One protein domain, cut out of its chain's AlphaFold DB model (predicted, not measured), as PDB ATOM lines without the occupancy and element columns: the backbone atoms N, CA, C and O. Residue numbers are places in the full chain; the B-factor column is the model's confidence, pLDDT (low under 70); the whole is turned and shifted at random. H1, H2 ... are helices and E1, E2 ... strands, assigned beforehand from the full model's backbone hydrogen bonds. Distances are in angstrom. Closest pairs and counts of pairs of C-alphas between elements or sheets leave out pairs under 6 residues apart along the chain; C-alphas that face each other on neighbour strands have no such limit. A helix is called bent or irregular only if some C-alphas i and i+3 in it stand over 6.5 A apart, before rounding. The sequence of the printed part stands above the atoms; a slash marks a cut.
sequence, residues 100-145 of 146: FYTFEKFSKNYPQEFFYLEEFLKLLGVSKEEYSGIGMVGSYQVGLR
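AT A GLANCE: This is residues 100 to 145 of the 146 residues of the protein "Putative nucleotidyltransferase" of Thermosipho japonicus (UniProt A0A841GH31). The chain goes round a small ring: H1 and H2 make a corner, short H3 turns back toward residue 100, and the hairpin E1 E2 closes the ring, E1 packing on H1. The 46 printed residues, mostly helix, run H1 H2 H3 E1 E2, with an antiparallel sheet E1 - E2. The whole is compact, with a radius of gyration of the C-alphas of 9.6 A and spans of 23 by 22 by 17 A.

HOW THE PARTS SIT: Start at H1, residues 100 to 109; H2, residues 111 to 123, only just touches it, only at the corner, with 3 pairs of C-alphas within 8 A, using residues 113 to 114 alone; the closest C-alphas, of Ser 107 and Phe 114, are 5.2 A apart. Their tilt is steep, 57 degrees, opposite ways. H3, residues 128 to 133, is close but not clearly touching H1; their closest C-alphas, of Phe 100 and Ser 132, are 7.3 A apart. H3 is only just irregular, C-alphas 129 and 132 being 6.8 A apart. In E1, residues 134 to 136, C-alpha 135 is 4.2 A from C-alpha 100, the closest pair with H1. In its hairpin with E2, residues 142 to 144, N 135 and O 143 are 2.8 A apart, within hydrogen-bond range. Every O i to N i+4 pair is within range in H1 and H2; in H3 0 of 2 are, and 2 of 3 O i to N i+3 pairs.

IN THESE COORDINATES: Find C-alpha 100 at (165.212, 218.605, 392.200); H1 runs 14.3 A from there. H2 covers 18.6 A, H3 9.9 A, E1 6.8 A, and E2 7.1 A to C-alpha 144 at (172.036, 222.660, 397.608).

THE WHOLE: The farthest C-alphas, of Asn 109 and Gly 125, are 24.2 A apart. The printed part has no cut, its links are tight, and pLDDT is under 70 at residues 138 to 140 and 143 to 145.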
ATOM      1  N   PHE A 100     164.194 219.516 392.734       88.69
ATOM      2  CA  PHE A 100     165.212 218.605 392.200       88.69
ATOM      3  C   PHE A 100     164.809 218.093 390.818       88.69
ATOM      4  O   PHE A 100     165.581 218.173 389.862       88.69
ATOM      5  N   TYR A 101     163.548 217.683 390.672       88.00
ATOM      6  CA  TYR A 101     162.980 217.355 389.366       88.00
ATOM      7  C   TYR A 101     162.998 218.556 388.410       88.00
ATOM      8  O   TYR A 101     163.245 218.411 387.213       88.00
ATOM      9  N   THR A 102     162.768 219.763 388.930       87.50
ATOM     10  CA  THR A 102     162.832 220.995 388.131       87.50
ATOM     11  C   THR A 102     164.251 221.239 387.609       87.50
ATOM     12  O   THR A 102     164.414 221.548 386.429       87.50
ATOM     13  N   PHE A 103     165.279 221.032 388.438       89.38
ATOM     14  CA  PHE A 103     166.683 221.112 388.027       89.38
ATOM     15  C   PHE A 103     167.041 220.059 386.966       89.38
ATOM     16  O   PHE A 103     167.660 220.381 385.952       89.38
ATOM     17  N   GLU A 104     166.581 218.817 387.138       89.19
ATOM     18  CA  GLU A 104     166.764 217.751 386.147       89.19
ATOM     19  C   GLU A 104     166.099 218.098 384.802       89.19
ATOM     20  O   GLU A 104     166.649 217.854 383.728       89.19
ATOM     21  N   LYS A 105     164.901 218.687 384.831       88.19
ATOM     22  CA  LYS A 105     164.229 219.149 383.611       88.19
ATOM     23  C   LYS A 105     164.956 220.314 382.961       88.19
ATOM     24  O   LYS A 105     165.022 220.354 381.735       88.19
ATOM     25  N   PHE A 106     165.498 221.233 383.753       88.50
ATOM     26  CA  PHE A 106     166.288 222.346 383.244       88.50
ATOM     27  C   PHE A 106     167.514 221.851 382.469       88.50
ATOM     28  O   PHE A 106     167.687 222.248 381.320       88.50
ATOM     29  N   SER A 107     168.286 220.913 383.030       88.62
ATOM     30  CA  SER A 107     169.482 220.381 382.360       88.62
ATOM     31  C   SER A 107     169.178 219.698 381.024       88.62
ATOM     32  O   SER A 107     169.955 219.805 380.078       88.62
ATOM     33  N   LYS A 108     168.019 219.037 380.923       89.50
ATOM     34  CA  LYS A 108     167.568 218.355 379.700       89.50
ATOM     35  C   LYS A 108     166.995 219.308 378.651       89.50
ATOM     36  O   LYS A 108     167.221 219.103 377.463       89.50
ATOM     37  N   ASN A 109     166.229 220.311 379.076       88.50
ATOM     38  CA  ASN A 109     165.490 221.191 378.166       88.50
ATOM     39  C   ASN A 109     166.300 222.418 377.719       88.50
ATOM     40  O   ASN A 109     166.001 222.978 376.669       88.50
ATOM     41  N   TYR A 110     167.303 222.826 378.500       89.56
ATOM     42  CA  TYR A 110     168.110 224.031 378.284       89.56
ATOM     43  C   TYR A 110     169.609 223.698 378.368       89.56
ATOM     44  O   TYR A 110     170.297 224.134 379.291       89.56
ATOM     45  N   PRO A 111     170.139 222.867 377.448       91.38
ATOM     46  CA  PRO A 111     171.500 222.340 377.555       91.38
ATOM     47  C   PRO A 111     172.581 223.424 377.470       91.38
ATOM     48  O   PRO A 111     173.633 223.289 378.092       91.38
ATOM     49  N   GLN A 112     172.337 224.511 376.730       91.81
ATOM     50  CA  GLN A 112     173.284 225.620 376.624       91.81
ATOM     51  C   GLN A 112     173.359 226.418 377.933       91.81
ATOM     52  O   GLN A 112     174.440 226.726 378.424       91.81
ATOM     53  N   GLU A 113     172.214 226.739 378.524       90.50
ATOM     54  CA  GLU A 113     172.132 227.431 379.805       90.50
ATOM     55  C   GLU A 113     172.662 226.554 380.939       90.50
ATOM     56  O   GLU A 113     173.347 227.039 381.842       90.50
ATOM     57  N   PHE A 114     172.400 225.250 380.862       91.31
ATOM     58  CA  PHE A 114     172.951 224.277 381.787       91.31
ATOM     59  C   PHE A 114     174.475 224.201 381.705       91.31
ATOM     60  O   PHE A 114     175.111 224.168 382.751       91.31
ATOM     61  N   PHE A 115     175.074 224.270 380.512       92.38
ATOM     62  CA  PHE A 115     176.531 224.341 380.368       92.38
ATOM     63  C   PHE A 115     177.128 225.522 381.150       92.38
ATOM     64  O   PHE A 115     178.076 225.343 381.909       92.38
ATOM     65  N   TYR A 116     176.544 226.722 381.042       91.44
ATOM     66  CA  TYR A 116     177.015 227.875 381.818       91.44
ATOM     67  C   TYR A 116     176.851 227.675 383.328       91.44
ATOM     68  O   TYR A 116     177.712 228.087 384.106       91.44
ATOM     69  N   LEU A 117     175.763 227.026 383.746       90.38
ATOM     70  CA  LEU A 117     175.560 226.669 385.145       90.38
ATOM     71  C   LEU A 117     176.598 225.646 385.627       90.38
ATOM     72  O   LEU A 117     177.109 225.801 386.729       90.38
ATOM     73  N   GLU A 118     176.950 224.642 384.820       92.38
ATOM     74  CA  GLU A 118     178.019 223.692 385.149       92.38
ATOM     75  C   GLU A 118     179.365 224.401 385.332       92.38
ATOM     76  O   GLU A 118     180.069 224.125 386.301       92.38
ATOM     77  N   GLU A 119     179.717 225.337 384.446       94.00
ATOM     78  CA  GLU A 119     180.940 226.137 384.591       94.00
ATOM     79  C   GLU A 119     180.931 226.948 385.894       94.00
ATOM     80  O   GLU A 119     181.926 226.979 386.616       94.00
ATOM     81  N   PHE A 120     179.789 227.537 386.254       90.88
ATOM     82  CA  PHE A 120     179.635 228.242 387.525       90.88
ATOM     83  C   PHE A 120     179.745 227.309 388.744       90.88
ATOM     84  O   PHE A 120     180.446 227.629 389.702       90.88
ATOM     85  N   LEU A 121     179.103 226.138 388.716       91.19
ATOM     86  CA  LEU A 121     179.158 225.154 389.802       91.19
ATOM     87  C   LEU A 121     180.584 224.634 390.032       91.19
ATOM     88  O   LEU A 121     181.001 224.499 391.183       91.19
ATOM     89  N   LYS A 122     181.366 224.447 388.959       92.12
ATOM     90  CA  LYS A 122     182.798 224.118 389.053       92.12
ATOM     91  C   LYS A 122     183.587 225.194 389.798       92.12
ATOM     92  O   LYS A 122     184.416 224.851 390.636       92.12
ATOM     93  N   LEU A 123     183.322 226.480 389.538       92.81
ATOM     94  CA  LEU A 123     183.971 227.587 390.260       92.81
ATOM     95  C   LEU A 123     183.631 227.588 391.757       92.81
ATOM     96  O   LEU A 123     184.447 228.018 392.568       92.81
ATOM     97  N   LEU A 124     182.449 227.089 392.122       90.31
ATOM     98  CA  LEU A 124     182.030 226.915 393.514       90.31
ATOM     99  C   LEU A 124     182.551 225.619 394.157       90.31
ATOM    100  O   LEU A 124     182.289 225.387 395.335       90.31
ATOM    101  N   GLY A 125     183.276 224.785 393.407       92.88
ATOM    102  CA  GLY A 125     183.801 223.509 393.886       92.88
ATOM    103  C   GLY A 125     182.749 222.408 394.027       92.88
ATOM    104  O   GLY A 125     183.001 221.445 394.739       92.88
ATOM    105  N   VAL A 126     181.591 222.540 393.371       92.00
ATOM    106  CA  VAL A 126     180.532 221.522 393.381       92.00
ATOM    107  C   VAL A 126     180.810 220.494 392.287       92.00
ATOM    108  O   VAL A 126     180.896 220.842 391.105       92.00
ATOM    109  N   SER A 127     180.952 219.227 392.667       91.19
ATOM    110  CA  SER A 127     181.213 218.133 391.731       91.19
ATOM    111  C   SER A 127     179.928 217.633 391.052       91.19
ATOM    112  O   SER A 127     178.812 217.888 391.508       91.19
ATOM    113  N   LYS A 128     180.060 216.893 389.942       89.88
ATOM    114  CA  LYS A 128     178.895 216.353 389.210       89.88
ATOM    115  C   LYS A 128     178.111 215.332 390.029       89.88
ATOM    116  O   LYS A 128     176.897 215.224 389.881       89.88
ATOM    117  N   GLU A 129     178.787 214.595 390.900       90.06
ATOM    118  CA  GLU A 129     178.179 213.616 391.802       90.06
ATOM    119  C   GLU A 129     177.218 214.298 392.795       90.06
ATOM    120  O   GLU A 129     176.187 213.733 393.167       90.06
ATOM    121  N   GLU A 130     177.499 215.555 393.151       89.94
ATOM    122  CA  GLU A 130     176.680 216.373 394.048       89.94
ATOM    123  C   GLU A 130     175.441 216.974 393.361       89.94
ATOM    124  O   GLU A 130     174.549 217.484 394.042       89.94
ATOM    125  N   TYR A 131     175.315 216.886 392.030       88.31
ATOM    126  CA  TYR A 131     174.202 217.504 391.291       88.31
ATOM    127  C   TYR A 131     172.836 216.923 391.654       88.31
ATOM    128  O   TYR A 131     171.826 217.618 391.570       88.31
ATOM    129  N   SER A 132     172.791 215.670 392.108       85.94
ATOM    130  CA  SER A 132     171.570 215.056 392.648       85.94
ATOM    131  C   SER A 132     171.025 215.793 393.881       85.94
ATOM    132  O   SER A 132     169.833 215.719 394.182       85.94
ATOM    133  N   GLY A 133     171.889 216.539 394.577       85.44
ATOM    134  CA  GLY A 133     171.552 217.412 395.691       85.44
ATOM    135  C   GLY A 133     171.215 218.844 395.278       85.44
ATOM    136  O   GLY A 133     170.995 219.667 396.163       85.44
ATOM    137  N   ILE A 134     171.158 219.175 393.986       88.06
ATOM    138  CA  ILE A 134     170.842 220.524 393.516       88.06
ATOM    139  C   ILE A 134     169.356 220.632 393.157       88.06
ATOM    140  O   ILE A 134     168.846 219.928 392.290       88.06
ATOM    141  N   GLY A 135     168.659 221.554 393.817       87.62
ATOM    142  CA  GLY A 135     167.298 221.958 393.478       87.62
ATOM    143  C   GLY A 135     167.276 223.288 392.728       87.62
ATOM    144  O   GLY A 135     168.116 224.157 392.959       87.62
ATOM    145  N   MET A 136     166.280 223.469 391.863       85.25
ATOM    146  CA  MET A 136     165.998 224.726 391.176       85.25
ATOM    147  C   MET A 136     164.552 225.146 391.408       85.25
ATOM    148  O   MET A 136     163.630 224.350 391.240       85.25
ATOM    149  N   VAL A 137     164.342 226.417 391.748       79.19
ATOM    150  CA  VAL A 137     163.001 226.988 391.908       79.19
ATOM    151  C   VAL A 137     162.905 228.268 391.088       79.19
ATOM    152  O   VAL A 137     163.574 229.245 391.381       79.19
ATOM    153  N   GLY A 138     162.090 228.283 390.034       69.19
ATOM    154  CA  GLY A 138     162.045 229.429 389.118       69.19
ATOM    155  C   GLY A 138     163.329 229.602 388.291       69.19
ATOM    156  O   GLY A 138     164.130 228.681 388.149       69.19
ATOM    157  N   SER A 139     163.504 230.777 387.680       62.81
ATOM    158  CA  SER A 139     164.619 231.039 386.760       62.81
ATOM    159  C   SER A 139     165.937 231.222 387.520       62.81
ATOM    160  O   SER A 139     166.166 232.281 388.097       62.81
ATOM    161  N   TYR A 140     166.813 230.214 387.464       62.16
ATOM    162  CA  TYR A 140     168.198 230.248 387.964       62.16
ATOM    163  C   TYR A 140     168.379 230.391 389.484       62.16
ATOM    164  O   TYR A 140     169.495 230.631 389.939       62.16
ATOM    165  N   GLN A 141     167.331 230.209 390.293       72.81
ATOM    166  CA  GLN A 141     167.502 230.131 391.747       72.81
ATOM    167  C   GLN A 141     167.831 228.684 392.110       72.81
ATOM    168  O   GLN A 141     166.959 227.812 392.112       72.81
ATOM    169  N   VAL A 142     169.118 228.442 392.347       70.00
ATOM    170  CA  VAL A 142     169.703 227.120 392.579       70.00
ATOM    171  C   VAL A 142     170.059 226.973 394.059       70.00
ATOM    172  O   VAL A 142     170.620 227.892 394.653       70.00
ATOM    173  N   GLY A 143     169.735 225.830 394.662       62.69
ATOM    174  CA  GLY A 143     170.018 225.540 396.069       62.69
ATOM    175  C   GLY A 143     170.546 224.124 396.279       62.69
ATOM    176  O   GLY A 143     170.117 223.196 395.601       62.69
ATOM    177  N   LEU A 144     171.464 223.957 397.233       59.94
ATOM    178  CA  LEU A 144     172.036 222.660 397.608       59.94
ATOM    179  C   LEU A 144     171.266 222.024 398.773       59.94
ATOM    180  O   LEU A 144     170.915 222.685 399.757       59.94
ATOM    181  N   ARG A 145     171.056 220.711 398.696       63.50
ATOM    182  CA  ARG A 145     170.616 219.872 399.807       63.50
ATOM    183  C   ARG A 145     171.829 219.594 400.695       63.50
ATOM    184  O   ARG A 145     172.606 218.692 400.411       63.50
TER     185      ARG A 145